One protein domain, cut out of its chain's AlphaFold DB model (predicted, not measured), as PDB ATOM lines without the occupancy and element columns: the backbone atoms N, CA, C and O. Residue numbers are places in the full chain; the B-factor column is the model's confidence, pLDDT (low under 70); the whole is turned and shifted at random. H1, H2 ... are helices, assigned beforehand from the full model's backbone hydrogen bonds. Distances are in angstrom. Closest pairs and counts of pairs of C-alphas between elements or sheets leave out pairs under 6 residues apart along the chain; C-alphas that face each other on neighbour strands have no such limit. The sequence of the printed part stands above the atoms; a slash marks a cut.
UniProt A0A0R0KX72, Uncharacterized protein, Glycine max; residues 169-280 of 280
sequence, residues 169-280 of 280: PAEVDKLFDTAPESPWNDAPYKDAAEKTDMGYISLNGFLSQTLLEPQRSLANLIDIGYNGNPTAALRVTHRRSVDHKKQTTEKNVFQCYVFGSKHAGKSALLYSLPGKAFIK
ATOM      1  N   PRO A 169      39.215 -58.699 -32.489       62.05
ATOM      2  CA  PRO A 169      37.948 -59.433 -32.546       62.05
ATOM      3  C   PRO A 169      37.600 -60.147 -31.232       62.05
ATOM      4  O   PRO A 169      36.490 -60.003 -30.741       62.05
ATOM      5  N   ALA A 170      38.581 -60.802 -30.602       56.68
ATOM      6  CA  ALA A 170      38.391 -61.461 -29.309       56.68
ATOM      7  C   ALA A 170      38.081 -60.482 -28.161       56.68
ATOM      8  O   ALA A 170      37.395 -60.852 -27.217       56.68
ATOM      9  N   GLU A 171      38.572 -59.240 -28.232       59.67
ATOM     10  CA  GLU A 171      38.258 -58.198 -27.246       59.67
ATOM     11  C   GLU A 171      36.843 -57.661 -27.453       59.67
ATOM     12  O   GLU A 171      36.163 -57.374 -26.478       59.67
ATOM     13  N   VAL A 172      36.372 -57.579 -28.701       61.41
ATOM     14  CA  VAL A 172      34.978 -57.232 -29.016       61.41
ATOM     15  C   VAL A 172      34.019 -58.322 -28.555       61.41
ATOM     16  O   VAL A 172      32.995 -58.005 -27.956       61.41
ATOM     17  N   ASP A 173      34.357 -59.588 -28.786       63.74
ATOM     18  CA  ASP A 173      33.563 -60.712 -28.287       63.74
ATOM     19  C   ASP A 173      33.538 -60.690 -26.750       63.74
ATOM     20  O   ASP A 173      32.463 -60.634 -26.162       63.74
ATOM     21  N   LYS A 174      34.709 -60.561 -26.100       62.61
ATOM     22  CA  LYS A 174      34.823 -60.425 -24.635       62.61
ATOM     23  C   LYS A 174      34.035 -59.227 -24.095       62.61
ATOM     24  O   LYS A 174      33.470 -59.313 -23.007       62.61
ATOM     25  N   LEU A 175      33.978 -58.124 -24.846       63.85
ATOM     26  CA  LEU A 175      33.215 -56.937 -24.477       63.85
ATOM     27  C   LEU A 175      31.713 -57.242 -24.432       63.85
ATOM     28  O   LEU A 175      31.052 -56.865 -23.473       63.85
ATOM     29  N   PHE A 176      31.180 -57.954 -25.428       65.87
ATOM     30  CA  PHE A 176      29.753 -58.289 -25.512       65.87
ATOM     31  C   PHE A 176      29.373 -59.641 -24.905       65.87
ATOM     32  O   PHE A 176      28.203 -60.010 -24.970       65.87
ATOM     33  N   ASP A 177      30.294 -60.347 -24.250       65.81
ATOM     34  CA  ASP A 177      30.008 -61.615 -23.566       65.81
ATOM     35  C   ASP A 177      28.934 -61.484 -22.460       65.81
ATOM     36  O   ASP A 177      28.359 -62.482 -22.015       65.81
ATOM     37  N   THR A 178      28.673 -60.268 -21.964       62.56
ATOM     38  CA  THR A 178      27.593 -59.961 -21.008       62.56
ATOM     39  C   THR A 178      26.259 -59.617 -21.686       62.56
ATOM     40  O   THR A 178      25.195 -59.753 -21.065       62.56
ATOM     41  N   ALA A 179      26.283 -59.220 -22.960       63.53
ATOM     42  CA  ALA A 179      25.105 -58.888 -23.753       63.53
ATOM     43  C   ALA A 179      24.410 -60.167 -24.277       63.53
ATOM     44  O   ALA A 179      25.018 -61.237 -24.318       63.53
ATOM     45  N   PRO A 180      23.116 -60.118 -24.649       64.85
ATOM     46  CA  PRO A 180      22.413 -61.287 -25.187       64.85
ATOM     47  C   PRO A 180      22.973 -61.719 -26.543       64.85
ATOM     48  O   PRO A 180      23.028 -62.907 -26.846       64.85
ATOM     49  N   GLU A 181      23.352 -60.733 -27.352       68.71
ATOM     50  CA  GLU A 181      23.843 -60.866 -28.715       68.71
ATOM     51  C   GLU A 181      24.830 -59.722 -28.977       68.71
ATOM     52  O   GLU A 181      24.665 -58.621 -28.442       68.71
ATOM     53  N   SER A 182      25.844 -59.957 -29.815       68.65
ATOM     54  CA  SER A 182      26.732 -58.875 -30.245       68.65
ATOM     55  C   SER A 182      25.974 -57.930 -31.186       68.65
ATOM     56  O   SER A 182      25.495 -58.366 -32.239       68.65
ATOM     57  N   PRO A 183      25.897 -56.626 -30.871       67.40
ATOM     58  CA  PRO A 183      25.113 -55.660 -31.636       67.40
ATOM     59  C   PRO A 183      25.675 -55.400 -33.041       67.40
ATOM     60  O   PRO A 183      25.008 -54.756 -33.848       67.40
ATOM     61  N   TRP A 184      26.899 -55.849 -33.346       72.54
ATOM     62  CA  TRP A 184      27.612 -55.483 -34.578       72.54
ATOM     63  C   TRP A 184      27.695 -56.588 -35.632       72.54
ATOM     64  O   TRP A 184      28.287 -56.378 -36.694       72.54
ATOM     65  N   ASN A 185      27.103 -57.754 -35.370       72.50
ATOM     66  CA  ASN A 185      27.146 -58.890 -36.296       72.50
ATOM     67  C   ASN A 185      26.206 -58.734 -37.502       72.50
ATOM     68  O   ASN A 185      26.449 -59.334 -38.555       72.50
ATOM     69  N   ASP A 186      25.185 -57.886 -37.374       70.05
ATOM     70  CA  ASP A 186      24.158 -57.668 -38.388       70.05
ATOM     71  C   ASP A 186      24.255 -56.296 -39.062       70.05
ATOM     72  O   ASP A 186      24.922 -55.366 -38.606       70.05
ATOM     73  N   ALA A 187      23.592 -56.164 -40.212       65.56
ATOM     74  CA  ALA A 187      23.437 -54.870 -40.866       65.56
ATOM     75  C   ALA A 187      22.635 -53.908 -39.958       65.56
ATOM     76  O   ALA A 187      21.681 -54.341 -39.314       65.56
ATOM     77  N   PRO A 188      22.959 -52.600 -39.926       67.42
ATOM     78  CA  PRO A 188      23.917 -51.895 -40.787       67.42
ATOM     79  C   PRO A 188      25.373 -51.912 -40.288       67.42
ATOM     80  O   PRO A 188      26.235 -51.312 -40.925       67.42
ATOM     81  N   TYR A 189      25.650 -52.555 -39.157       72.92
ATOM     82  CA  TYR A 189      26.926 -52.482 -38.441       72.92
ATOM     83  C   TYR A 189      28.022 -53.344 -39.072       72.92
ATOM     84  O   TYR A 189      29.186 -52.930 -39.131       72.92
ATOM     85  N   LYS A 190      27.623 -54.501 -39.615       69.31
ATOM     86  CA  LYS A 190      28.459 -55.428 -40.378       69.31
ATOM     87  C   LYS A 190      29.184 -54.677 -41.508       69.31
ATOM     88  O   LYS A 190      28.567 -54.261 -42.482       69.31
ATOM     89  N   ASP A 191      30.492 -54.481 -41.331       71.12
ATOM     90  CA  ASP A 191      31.444 -53.759 -42.205       71.12
ATOM     91  C   ASP A 191      31.499 -52.224 -42.127       71.12
ATOM     92  O   ASP A 191      32.321 -51.626 -42.833       71.12
ATOM     93  N   ALA A 192      30.711 -51.587 -41.256       73.28
ATOM     94  CA  ALA A 192      30.661 -50.126 -41.145       73.28
ATOM     95  C   ALA A 192      31.806 -49.508 -40.314       73.28
ATOM     96  O   ALA A 192      32.069 -48.315 -40.438       73.28
ATOM     97  N   ALA A 193      32.497 -50.294 -39.480       73.41
ATOM     98  CA  ALA A 193      33.572 -49.791 -38.625       73.41
ATOM     99  C   ALA A 193      34.870 -49.600 -39.418       73.41
ATOM    100  O   ALA A 193      35.234 -50.440 -40.251       73.41
ATOM    101  N   GLU A 194      35.596 -48.530 -39.100       70.58
ATOM    102  CA  GLU A 194      37.005 -48.401 -39.455       70.58
ATOM    103  C   GLU A 194      37.790 -49.547 -38.805       70.58
ATOM    104  O   GLU A 194      37.631 -49.839 -37.615       70.58
ATOM    105  N   LYS A 195      38.608 -50.220 -39.616       73.23
ATOM    106  CA  LYS A 195      39.465 -51.313 -39.174       73.23
ATOM    107  C   LYS A 195      40.919 -50.974 -39.474       73.23
ATOM    108  O   LYS A 195      41.195 -50.351 -40.495       73.23
ATOM    109  N   THR A 196      41.828 -51.397 -38.605       67.97
ATOM    110  CA  THR A 196      43.270 -51.342 -38.861       67.97
ATOM    111  C   THR A 196      43.646 -52.277 -40.014       67.97
ATOM    112  O   THR A 196      42.859 -53.148 -40.396       67.97
ATOM    113  N   ASP A 197      44.876 -52.168 -40.523       71.36
ATOM    114  CA  ASP A 197      45.409 -53.074 -41.557       71.36
ATOM    115  C   ASP A 197      45.387 -54.557 -41.132       71.36
ATOM    116  O   ASP A 197      45.334 -55.452 -41.972       71.36
ATOM    117  N   MET A 198      45.364 -54.821 -39.818       60.45
ATOM    118  CA  MET A 198      45.248 -56.162 -39.228       60.45
ATOM    119  C   MET A 198      43.793 -56.649 -39.098       60.45
ATOM    120  O   MET A 198      43.549 -57.761 -38.637       60.45
ATOM    121  N   GLY A 199      42.812 -55.827 -39.479       68.04
ATOM    122  CA  GLY A 199      41.383 -56.133 -39.392       68.04
ATOM    123  C   GLY A 199      40.730 -55.835 -38.035       68.04
ATOM    124  O   GLY A 199      39.572 -56.210 -37.839       68.04
ATOM    125  N   TYR A 200      41.430 -55.167 -37.112       67.87
ATOM    126  CA  TYR A 200      40.926 -54.828 -35.770       67.87
ATOM    127  C   TYR A 200      40.063 -53.575 -35.815       67.87
ATOM    128  O   TYR A 200      40.367 -52.673 -36.587       67.87
ATOM    129  N   ILE A 201      39.013 -53.481 -35.002       66.58
ATOM    130  CA  ILE A 201      38.169 -52.279 -34.962       66.58
ATOM    131  C   ILE A 201      38.980 -51.152 -34.321       66.58
ATOM    132  O   ILE A 201      39.405 -51.274 -33.177       66.58
ATOM    133  N   SER A 202      39.222 -50.055 -35.042       67.67
ATOM    134  CA  SER A 202      39.915 -48.907 -34.446       67.67
ATOM    135  C   SER A 202      39.033 -48.267 -33.369       67.67
ATOM    136  O   SER A 202      37.810 -48.418 -33.399       67.67
ATOM    137  N   LEU A 203      39.608 -47.499 -32.440       64.01
ATOM    138  CA  LEU A 203      38.817 -46.721 -31.477       64.01
ATOM    139  C   LEU A 203      37.761 -45.844 -32.177       64.01
ATOM    140  O   LEU A 203      36.623 -45.752 -31.724       64.01
ATOM    141  N   ASN A 204      38.104 -45.243 -33.320       65.46
ATOM    142  CA  ASN A 204      37.146 -44.488 -34.131       65.46
ATOM    143  C   ASN A 204      36.047 -45.393 -34.696       65.46
ATOM    144  O   ASN A 204      34.874 -45.024 -34.668       65.46
ATOM    145  N   GLY A 205      36.411 -46.591 -35.163       69.84
ATOM    146  CA  GLY A 205      35.471 -47.628 -35.565       69.84
ATOM    147  C   GLY A 205      34.496 -47.969 -34.438       69.84
ATOM    148  O   GLY A 205      33.288 -47.872 -34.639       69.84
ATOM    149  N   PHE A 206      34.996 -48.253 -33.237       68.60
ATOM    150  CA  PHE A 206      34.195 -48.534 -32.043       68.60
ATOM    151  C   PHE A 206      33.225 -47.389 -31.707       68.60
ATOM    152  O   PHE A 206      32.017 -47.593 -31.556       68.60
ATOM    153  N   LEU A 207      33.732 -46.155 -31.655       67.58
ATOM    154  CA  LEU A 207      32.925 -44.969 -31.363       67.58
ATOM    155  C   LEU A 207      31.887 -44.690 -32.461       67.58
ATOM    156  O   LEU A 207      30.776 -44.264 -32.166       67.58
ATOM    157  N   SER A 208      32.204 -44.958 -33.730       69.83
ATOM    158  CA  SER A 208      31.260 -44.762 -34.839       69.83
ATOM    159  C   SER A 208      30.070 -45.723 -34.769       69.83
ATOM    160  O   SER A 208      28.932 -45.325 -35.023       69.83
ATOM    161  N   GLN A 209      30.319 -46.968 -34.359       69.77
ATOM    162  CA  GLN A 209      29.307 -48.019 -34.247       69.77
ATOM    163  C   GLN A 209      28.289 -47.711 -33.146       69.77
ATOM    164  O   GLN A 209      27.089 -47.928 -33.316       69.77
ATOM    165  N   THR A 210      28.747 -47.124 -32.039       65.07
ATOM    166  CA  THR A 210      27.895 -46.746 -30.903       65.07
ATOM    167  C   THR A 210      27.047 -45.489 -31.153       65.07
ATOM    168  O   THR A 210      26.169 -45.176 -30.355       65.07
ATOM    169  N   LEU A 211      27.209 -44.759 -32.258       65.09
ATOM    170  CA  LEU A 211      26.447 -43.519 -32.496       65.09
ATOM    171  C   LEU A 211      25.119 -43.706 -33.247       65.09
ATOM    172  O   LEU A 211      24.298 -42.789 -33.253       65.09
ATOM    173  N   LEU A 212      24.892 -44.855 -33.889       67.45
ATOM    174  CA  LEU A 212      23.750 -45.037 -34.798       67.45
ATOM    175  C   LEU A 212      22.409 -45.192 -34.072       67.45
ATOM    176  O   LEU A 212      21.396 -44.682 -34.545       67.45
ATOM    177  N   GLU A 213      22.400 -45.862 -32.921       69.76
ATOM    178  CA  GLU A 213      21.182 -46.114 -32.149       69.76
ATOM    179  C   GLU A 213      21.421 -45.820 -30.665       69.76
ATOM    180  O   GLU A 213      21.769 -46.723 -29.907       69.76
ATOM    181  N   PRO A 214      21.213 -44.568 -30.215       69.09
ATOM    182  CA  PRO A 214      21.560 -44.145 -28.859       69.09
ATOM    183  C   PRO A 214      20.966 -45.028 -27.754       69.09
ATOM    184  O   PRO A 214      21.619 -45.260 -26.746       69.09
ATOM    185  N   GLN A 215      19.754 -45.559 -27.952       67.42
ATOM    186  CA  GLN A 215      19.116 -46.468 -26.994       67.42
ATOM    187  C   GLN A 215      19.846 -47.812 -26.888       67.42
ATOM    188  O   GLN A 215      20.129 -48.259 -25.779       67.42
ATOM    189  N   ARG A 216      20.197 -48.436 -28.022       69.48
ATOM    190  CA  ARG A 216      20.980 -49.679 -28.019       69.48
ATOM    191  C   ARG A 216      22.381 -49.444 -27.479       69.48
ATOM    192  O   ARG A 216      22.891 -50.270 -26.741       69.48
ATOM    193  N   SER A 217      22.980 -48.299 -27.777       69.21
ATOM    194  CA  SER A 217      24.303 -47.951 -27.264       69.21
ATOM    195  C   SER A 217      24.311 -47.749 -25.758       69.21
ATOM    196  O   SER A 217      25.249 -48.189 -25.109       69.21
ATOM    197  N   LEU A 218      23.261 -47.155 -25.186       68.94
ATOM    198  CA  LEU A 218      23.087 -47.112 -23.734       68.94
ATOM    199  C   LEU A 218      22.962 -48.518 -23.144       68.94
ATOM    200  O   LEU A 218      23.653 -48.811 -22.176       68.94
ATOM    201  N   ALA A 219      22.126 -49.381 -23.732       66.44
ATOM    202  CA  ALA A 219      21.970 -50.765 -23.279       66.44
ATOM    203  C   ALA A 219      23.305 -51.524 -23.319       66.44
ATOM    204  O   ALA A 219      23.705 -52.118 -22.324       66.44
ATOM    205  N   ASN A 220      24.052 -51.390 -24.415       67.61
ATOM    206  CA  ASN A 220      25.389 -51.951 -24.553       67.61
ATOM    207  C   ASN A 220      26.334 -51.412 -23.475       67.61
ATOM    208  O   ASN A 220      26.998 -52.199 -22.820       67.61
ATOM    209  N   LEU A 221      26.376 -50.095 -23.235       68.37
ATOM    210  CA  LEU A 221      27.197 -49.518 -22.162       68.37
ATOM    211  C   LEU A 221      26.854 -50.134 -20.792       68.37
ATOM    212  O   LEU A 221      27.746 -50.408 -20.000       68.37
ATOM    213  N   ILE A 222      25.579 -50.399 -20.514       66.50
ATOM    214  CA  ILE A 222      25.145 -51.017 -19.253       66.50
ATOM    215  C   ILE A 222      25.589 -52.482 -19.164       66.50
ATOM    216  O   ILE A 222      26.089 -52.908 -18.115       66.50
ATOM    217  N   ASP A 223      25.425 -53.224 -20.259       65.26
ATOM    218  CA  ASP A 223      25.792 -54.635 -20.365       65.26
ATOM    219  C   ASP A 223      27.302 -54.824 -20.183       65.26
ATOM    220  O   ASP A 223      27.716 -55.672 -19.390       65.26
ATOM    221  N   ILE A 224      28.131 -53.995 -20.826       65.17
ATOM    222  CA  ILE A 224      29.603 -54.066 -20.730       65.17
ATOM    223  C   ILE A 224      30.145 -53.568 -19.379       65.17
ATOM    224  O   ILE A 224      31.354 -53.551 -19.170       65.17
ATOM    225  N   GLY A 225      29.277 -53.109 -18.470       60.39
ATOM    226  CA  GLY A 225      29.694 -52.564 -17.179       60.39
ATOM    227  C   GLY A 225      30.333 -51.176 -17.278       60.39
ATOM    228  O   GLY A 225      31.207 -50.855 -16.479       60.39
ATOM    229  N   TYR A 226      29.914 -50.333 -18.234       60.30
ATOM    230  CA  TYR A 226      30.340 -48.934 -18.292       60.30
ATOM    231  C   TYR A 226      30.016 -48.254 -16.966       60.30
ATOM    232  O   TYR A 226      28.857 -48.031 -16.617       60.30
ATOM    233  N   ASN A 227      31.075 -47.912 -16.239       48.14
ATOM    234  CA  ASN A 227      30.948 -47.367 -14.901       48.14
ATOM    235  C   ASN A 227      30.456 -45.910 -14.901       48.14
ATOM    236  O   ASN A 227      30.073 -45.417 -13.852       48.14
ATOM    237  N   GLY A 228      30.455 -45.197 -16.035       53.88
ATOM    238  CA  GLY A 228      29.967 -43.816 -16.124       53.88
ATOM    239  C   GLY A 228      28.444 -43.703 -16.167       53.88
ATOM    240  O   GLY A 228      27.766 -44.652 -16.533       53.88
ATOM    241  N   ASN A 229      27.904 -42.506 -15.892       61.01
ATOM    242  CA  ASN A 229      26.490 -42.237 -16.158       61.01
ATOM    243  C   ASN A 229      26.230 -42.468 -17.662       61.01
ATOM    244  O   ASN A 229      26.724 -41.675 -18.473       61.01
ATOM    245  N   PRO A 230      25.444 -43.488 -18.060       61.04
ATOM    246  CA  PRO A 230      25.224 -43.791 -19.472       61.04
ATOM    247  C   PRO A 230      24.607 -42.595 -20.206       61.04
ATOM    248  O   PRO A 230      24.975 -42.289 -21.337       61.04
ATOM    249  N   THR A 231      23.743 -41.830 -19.530       64.44
ATOM    250  CA  THR A 231      23.143 -40.614 -20.103       64.44
ATOM    251  C   THR A 231      24.165 -39.501 -20.336       64.44
ATOM    252  O   THR A 231      23.981 -38.708 -21.253       64.44
ATOM    253  N   ALA A 232      25.269 -39.464 -19.579       67.99
ATOM    254  CA  ALA A 232      26.371 -38.528 -19.807       67.99
ATOM    255  C   ALA A 232      27.264 -38.939 -20.990       67.99
ATOM    256  O   ALA A 232      27.944 -38.084 -21.560       67.99
ATOM    257  N   ALA A 233      27.234 -40.214 -21.399       66.41
ATOM    258  CA  ALA A 233      27.887 -40.671 -22.626       66.41
ATOM    259  C   ALA A 233      27.169 -40.158 -23.892       66.41
ATOM    260  O   ALA A 233      27.753 -40.146 -24.976       66.41
ATOM    261  N   LEU A 234      25.923 -39.683 -23.765       69.62
ATOM    262  CA  LEU A 234      25.153 -39.099 -24.858       69.62
ATOM    263  C   LEU A 234      25.022 -37.581 -24.710       69.62
ATOM    264  O   LEU A 234      24.406 -37.063 -23.782       69.62
ATOM    265  N   ARG A 235      25.508 -36.840 -25.708       74.69
ATOM    266  CA  ARG A 235      25.251 -35.400 -25.820       74.69
ATOM    267  C   ARG A 235      24.080 -35.140 -26.762       74.69
ATOM    268  O   ARG A 235      24.205 -35.281 -27.978       74.69
ATOM    269  N   VAL A 236      22.957 -34.680 -26.213       78.79
ATOM    270  CA  VAL A 236      21.823 -34.211 -27.021       78.79
ATOM    271  C   VAL A 236      22.158 -32.836 -27.603       78.79
ATOM    272  O   VAL A 236      22.337 -31.863 -26.875       78.79
ATOM    273  N   THR A 237      22.253 -32.752 -28.928       80.43
ATOM    274  CA  THR A 237      22.507 -31.489 -29.635       80.43
ATOM    275  C   THR A 237      21.207 -30.756 -29.958       80.43
ATOM    276  O   THR A 237      20.119 -31.339 -29.977       80.43
ATOM    277  N   HIS A 238      21.300 -29.450 -30.218       80.38
ATOM    278  CA  HIS A 238      20.136 -28.644 -30.567       80.38
ATOM    279  C   HIS A 238      19.447 -29.122 -31.859       80.38
ATOM    280  O   HIS A 238      20.030 -29.759 -32.745       80.38
ATOM    281  N   ARG A 239      18.158 -28.784 -31.992       82.27
ATOM    282  CA  ARG A 239      17.396 -29.051 -33.220       82.27
ATOM    283  C   ARG A 239      18.064 -28.355 -34.406       82.27
ATOM    284  O   ARG A 239      18.457 -27.198 -34.302       82.27
ATOM    285  N   ARG A 240      18.076 -29.017 -35.569       83.73
ATOM    286  CA  ARG A 240      18.631 -28.480 -36.831       83.73
ATOM    287  C   ARG A 240      18.102 -27.080 -37.182       83.73
ATOM    288  O   ARG A 240      18.825 -26.280 -37.763       83.73
ATOM    289  N   SER A 241      16.852 -26.777 -36.825       84.51
ATOM    290  CA  SER A 241      16.244 -25.462 -37.054       84.51
ATOM    291  C   SER A 241      16.904 -24.329 -36.260       84.51
ATOM    292  O   SER A 241      16.894 -23.192 -36.722       84.51
ATOM    293  N   VAL A 242      17.479 -24.618 -35.088       87.26
ATOM    294  CA  VAL A 242      18.218 -23.642 -34.275       87.26
ATOM    295  C   VAL A 242      19.583 -23.371 -34.902       87.26
ATOM    296  O   VAL A 242      19.926 -22.210 -35.110       87.26
ATOM    297  N   ASP A 243      20.305 -24.427 -35.283       88.21
ATOM    298  CA  ASP A 243      21.621 -24.323 -35.930       88.21
ATOM    299  C   ASP A 243      21.533 -23.521 -37.237       88.21
ATOM    300  O   ASP A 243      22.323 -22.614 -37.483       88.21
ATOM    301  N   HIS A 244      20.495 -23.778 -38.042       86.73
ATOM    302  CA  HIS A 244      20.252 -23.051 -39.290       86.73
ATOM    303  C   HIS A 244      19.993 -21.555 -39.066       86.73
ATOM    304  O   HIS A 244      20.442 -20.723 -39.850       86.73
ATOM    305  N   LYS A 245      19.279 -21.184 -37.994       90.70
ATOM    306  CA  LYS A 245      19.051 -19.769 -37.654       90.70
ATOM    307  C   LYS A 245      20.334 -19.072 -37.204       90.70
ATOM    308  O   LYS A 245      20.511 -17.902 -37.514       90.70
ATOM    309  N   LYS A 246      21.208 -19.776 -36.480       90.93
ATOM    310  CA  LYS A 246      22.478 -19.228 -35.980       90.93
ATOM    311  C   LYS A 246      23.630 -19.316 -36.988       90.93
ATOM    312  O   LYS A 246      24.665 -18.714 -36.740       90.93
ATOM    313  N   GLN A 247      23.471 -20.070 -38.082       88.19
ATOM    314  CA  GLN A 247      24.536 -20.386 -39.051       88.19
ATOM    315  C   GLN A 247      25.787 -21.003 -38.395       88.19
ATOM    316  O   GLN A 247      26.904 -20.862 -38.879       88.19
ATOM    317  N   THR A 248      25.596 -21.703 -37.277       89.36
ATOM    318  CA  THR A 248      26.649 -22.425 -36.558       89.36
ATOM    319  C   THR A 248      26.058 -23.684 -35.935       89.36
ATOM    320  O   THR A 248      24.874 -23.714 -35.591       89.36
ATOM    321  N   THR A 249      26.864 -24.737 -35.829       87.15
ATOM    322  CA  THR A 249      26.469 -26.035 -35.276       87.15
ATOM    323  C   THR A 249      27.581 -26.578 -34.388       87.15
ATOM    324  O   THR A 249      28.752 -26.510 -34.739       87.15
ATOM    325  N   GLU A 250      27.201 -27.156 -33.252       85.38
ATOM    326  CA  GLU A 250      28.107 -27.886 -32.351       85.38
ATOM    327  C   GLU A 250      28.091 -29.402 -32.625       85.38
ATOM    328  O   GLU A 250      28.665 -30.190 -31.872       85.38
ATOM    329  N   LYS A 251      27.362 -29.840 -33.660       83.71
ATOM    330  CA  LYS A 251      27.270 -31.251 -34.045       83.71
ATOM    331  C   LYS A 251      28.582 -31.720 -34.653       83.71
ATOM    332  O   LYS A 251      29.051 -31.138 -35.623       83.71
ATOM    333  N   ASN A 252      29.070 -32.845 -34.143       81.11
ATOM    334  CA  ASN A 252      30.247 -33.536 -34.669       81.11
ATOM    335  C   ASN A 252      29.881 -34.770 -35.514       81.11
ATOM    336  O   ASN A 252      30.757 -35.393 -36.101       81.11
ATOM    337  N   VAL A 253      28.594 -35.131 -35.579       77.68
ATOM    338  CA  VAL A 253      28.086 -36.302 -36.307       77.68
ATOM    339  C   VAL A 253      27.042 -35.840 -37.315       77.68
ATOM    340  O   VAL A 253      26.077 -35.161 -36.954       77.68
ATOM    341  N   PHE A 254      27.230 -36.217 -38.581       80.33
ATOM    342  CA  PHE A 254      26.355 -35.841 -39.689       80.33
ATOM    343  C   PHE A 254      25.904 -37.086 -40.447       80.33
ATOM    344  O   PHE A 254      26.725 -37.880 -40.898       80.33
ATOM    345  N   GLN A 255      24.592 -37.237 -40.622       81.86
ATOM    346  CA  GLN A 255      24.029 -38.303 -41.445       81.86
ATOM    347  C   GLN A 255      23.918 -37.827 -42.897       81.86
ATOM    348  O   GLN A 255      23.230 -36.843 -43.181       81.86
ATOM    349  N   CYS A 256      24.580 -38.534 -43.813       84.46
ATOM    350  CA  CYS A 256      24.525 -38.272 -45.247       84.46
ATOM    351  C   CYS A 256      23.819 -39.424 -45.969       84.46
ATOM    352  O   CYS A 256      24.155 -40.589 -45.764       84.46
ATOM    353  N   TYR A 257      22.856 -39.095 -46.829       85.89
ATOM    354  CA  TYR A 257      22.181 -40.065 -47.687       85.89
ATOM    355  C   TYR A 257      22.790 -40.017 -49.091       85.89
ATOM    356  O   TYR A 257      22.803 -38.964 -49.728       85.89
ATOM    357  N   VAL A 258      23.281 -41.158 -49.580       88.18
ATOM    358  CA  VAL A 258      23.908 -41.274 -50.905       88.18
ATOM    359  C   VAL A 258      22.909 -41.858 -51.902       88.18
ATOM    360  O   VAL A 258      22.582 -43.045 -51.858       88.18
ATOM    361  N   PHE A 259      22.450 -41.027 -52.836       91.05
ATOM    362  CA  PHE A 259      21.522 -41.416 -53.900       91.05
ATOM    363  C   PHE A 259      22.234 -41.525 -55.252       91.05
ATOM    364  O   PHE A 259      23.236 -40.861 -55.500       91.05
ATOM    365  N   GLY A 260      21.718 -42.370 -56.144       91.30
ATOM    366  CA  GLY A 260      22.295 -42.581 -57.475       91.30
ATOM    367  C   GLY A 260      21.771 -43.847 -58.146       91.30
ATOM    368  O   GLY A 260      21.290 -44.765 -57.472       91.30
ATOM    369  N   SER A 261      21.886 -43.923 -59.470       93.50
ATOM    370  CA  SER A 261      21.411 -45.059 -60.271       93.50
ATOM    371  C   SER A 261      22.128 -46.374 -59.922       93.50
ATOM    372  O   SER A 261      23.148 -46.408 -59.216       93.50
ATOM    373  N   LYS A 262      21.572 -47.507 -60.372       93.09
ATOM    374  CA  LYS A 262      22.228 -48.817 -60.240       93.09
ATOM    375  C   LYS A 262      23.612 -48.750 -60.906       93.09
ATOM    376  O   LYS A 262      23.740 -48.177 -61.978       93.09
ATOM    377  N   HIS A 263      24.635 -49.301 -60.252       89.24
ATOM    378  CA  HIS A 263      26.040 -49.265 -60.699       89.24
ATOM    379  C   HIS A 263      26.723 -47.882 -60.752       89.24
ATOM    380  O   HIS A 263      27.861 -47.801 -61.190       89.24
ATOM    381  N   ALA A 264      26.128 -46.816 -60.201       92.09
ATOM    382  CA  ALA A 264      26.763 -45.488 -60.116       92.09
ATOM    383  C   ALA A 264      27.959 -45.386 -59.136       92.09
ATOM    384  O   ALA A 264      28.385 -44.287 -58.805       92.09
ATOM    385  N   GLY A 265      28.460 -46.501 -58.592       89.06
ATOM    386  CA  GLY A 265      29.588 -46.488 -57.650       89.06
ATOM    387  C   GLY A 265      29.259 -46.047 -56.213       89.06
ATOM    388  O   GLY A 265      30.170 -45.773 -55.444       89.06
ATOM    389  N   LYS A 266      27.983 -46.012 -55.801       91.25
ATOM    390  CA  LYS A 266      27.585 -45.605 -54.432       91.25
ATOM    391  C   LYS A 266      28.263 -46.423 -53.325       91.25
ATOM    392  O   LYS A 266      28.793 -45.853 -52.381       91.25
ATOM    393  N   SER A 267      28.252 -47.752 -53.445       84.73
ATOM    394  CA  SER A 267      28.880 -48.641 -52.456       84.73
ATOM    395  C   SER A 267      30.390 -48.440 -52.417       84.73
ATOM    396  O   SER A 267      30.978 -48.364 -51.351       84.73
ATOM    397  N   ALA A 268      30.998 -48.273 -53.589       84.61
ATOM    398  CA  ALA A 268      32.406 -47.955 -53.759       84.61
ATOM    399  C   ALA A 268      32.809 -46.643 -53.059       84.61
ATOM    400  O   ALA A 268      33.812 -46.610 -52.352       84.61
ATOM    401  N   LEU A 269      31.988 -45.593 -53.181       86.26
ATOM    402  CA  LEU A 269      32.165 -44.347 -52.435       86.26
ATOM    403  C   LEU A 269      32.115 -44.598 -50.920       86.26
ATOM    404  O   LEU A 269      33.019 -44.175 -50.207       86.26
ATOM    405  N   LEU A 270      31.100 -45.318 -50.430       83.91
ATOM    406  CA  LEU A 270      30.954 -45.611 -48.999       83.91
ATOM    407  C   LEU A 270      32.110 -46.457 -48.449       83.91
ATOM    408  O   LEU A 270      32.607 -46.158 -47.370       83.91
ATOM    409  N   TYR A 271      32.581 -47.462 -49.190       79.14
ATOM    410  CA  TYR A 271      33.714 -48.293 -48.775       79.14
ATOM    411  C   TYR A 271      35.048 -47.546 -48.785       79.14
ATOM    412  O   TYR A 271      35.948 -47.937 -48.051       79.14
ATOM    413  N   SER A 272      35.174 -46.463 -49.555       80.12
ATOM    414  CA  SER A 272      36.383 -45.634 -49.545       80.12
ATOM    415  C   SER A 272      36.502 -44.736 -48.305       80.12
ATOM    416  O   SER A 272      37.615 -44.374 -47.934       80.12
ATOM    417  N   LEU A 273      35.389 -44.408 -47.628       78.69
ATOM    418  CA  LEU A 273      35.385 -43.487 -46.479       78.69
ATOM    419  C   LEU A 273      36.202 -43.990 -45.274       78.69
ATOM    420  O   LEU A 273      36.944 -43.187 -44.717       78.69
ATOM    421  N   PRO A 274      36.147 -45.281 -44.884       68.46
ATOM    422  CA  PRO A 274      36.992 -45.827 -43.822       68.46
ATOM    423  C   PRO A 274      38.439 -46.101 -44.268       68.46
ATOM    424  O   PRO A 274      39.155 -46.805 -43.568       68.46
ATOM    425  N   GLY A 275      38.861 -45.642 -45.455       63.88
ATOM    426  CA  GLY A 275      40.209 -45.872 -45.983       63.88
ATOM    427  C   GLY A 275      40.436 -47.248 -46.620       63.88
ATOM    428  O   GLY A 275      41.578 -47.588 -46.924       63.88
ATOM    429  N   LYS A 276      39.387 -48.052 -46.864       58.41
ATOM    430  CA  LYS A 276      39.556 -49.359 -47.521       58.41
ATOM    431  C   LYS A 276      39.977 -49.152 -48.980       58.41
ATOM    432  O   LYS A 276      39.281 -48.488 -49.753       58.41
ATOM    433  N   ALA A 277      41.113 -49.737 -49.360       54.03
ATOM    434  CA  ALA A 277      41.577 -49.735 -50.740       54.03
ATOM    435  C   ALA A 277      40.576 -50.467 -51.647       54.03
ATOM    436  O   ALA A 277      40.001 -51.492 -51.278       54.03
ATOM    437  N   PHE A 278      40.382 -49.942 -52.853       54.05
ATOM    438  CA  PHE A 278      39.556 -50.585 -53.867       54.05
ATOM    439  C   PHE A 278      40.211 -51.904 -54.294       54.05
ATOM    440  O   PHE A 278      41.279 -51.894 -54.909       54.05
ATOM    441  N   ILE A 279      39.577 -53.036 -53.990       51.85
ATOM    442  CA  ILE A 279      39.945 -54.315 -54.600       51.85
ATOM    443  C   ILE A 279      39.371 -54.284 -56.023       51.85
ATOM    444  O   ILE A 279      38.162 -54.108 -56.193       51.85
ATOM    445  N   LYS A 280      40.252 -54.334 -57.027       38.72
ATOM    446  CA  LYS A 280      39.878 -54.440 -58.446       38.72
ATOM    447  C   LYS A 280      39.261 -55.794 -58.763       38.72
ATOM    448  O   LYS A 280      39.724 -56.791 -58.168       38.72
TER     449      LYS A 280
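AT A GLANCE: This is residues 169 to 280 of the 280 residues of an uncharacterized protein of Glycine max (UniProt A0A0R0KX72). Little regular structure is formed: a loose, flat spread of loops has six short helices, with H1 to H4 towards one side and H5 and H6 far from them and from each other. Residues 259 to 265 stick out. The printed part has 112 residues, of which the six named helices, H1 to H6 in order along the chain, hold 43; there is no named strand and the class, by the named elements, is all helix; the whole is loose, with a radius of gyration of the C-alphas of 16.8 A and spans of 45 by 43 by 22 A.

HOW THE PARTS SIT: H1, residues 169 to 176, is close to but not clearly touching H3, residues 214 to 223: the closest C-alphas, of Phe 176 and Asp 223, are 7.5 A apart. H3 touches H4, residues 230 to 233, closest at the C-alphas of Leu 218 and Pro 230, 5.8 A. H2, residues 203 to 209, H5, residues 240 to 246, and H6, residues 266 to 272, touch no helix. Every O i to N i+4 pair is within hydrogen-bond range except in H4, too short for one.

IN THESE COORDINATES: H1 begins at C-alpha 169 (37.948, -59.433, -32.546); H6 ends at C-alpha 272 (36.383, -45.634, -49.545). H3 is 14.1 A long.

THE WHOLE: The printed part has no cut. Links H1 to H2 and H5 to H6 are long. 63 residues are under pLDDT 70, among them 198 to 234.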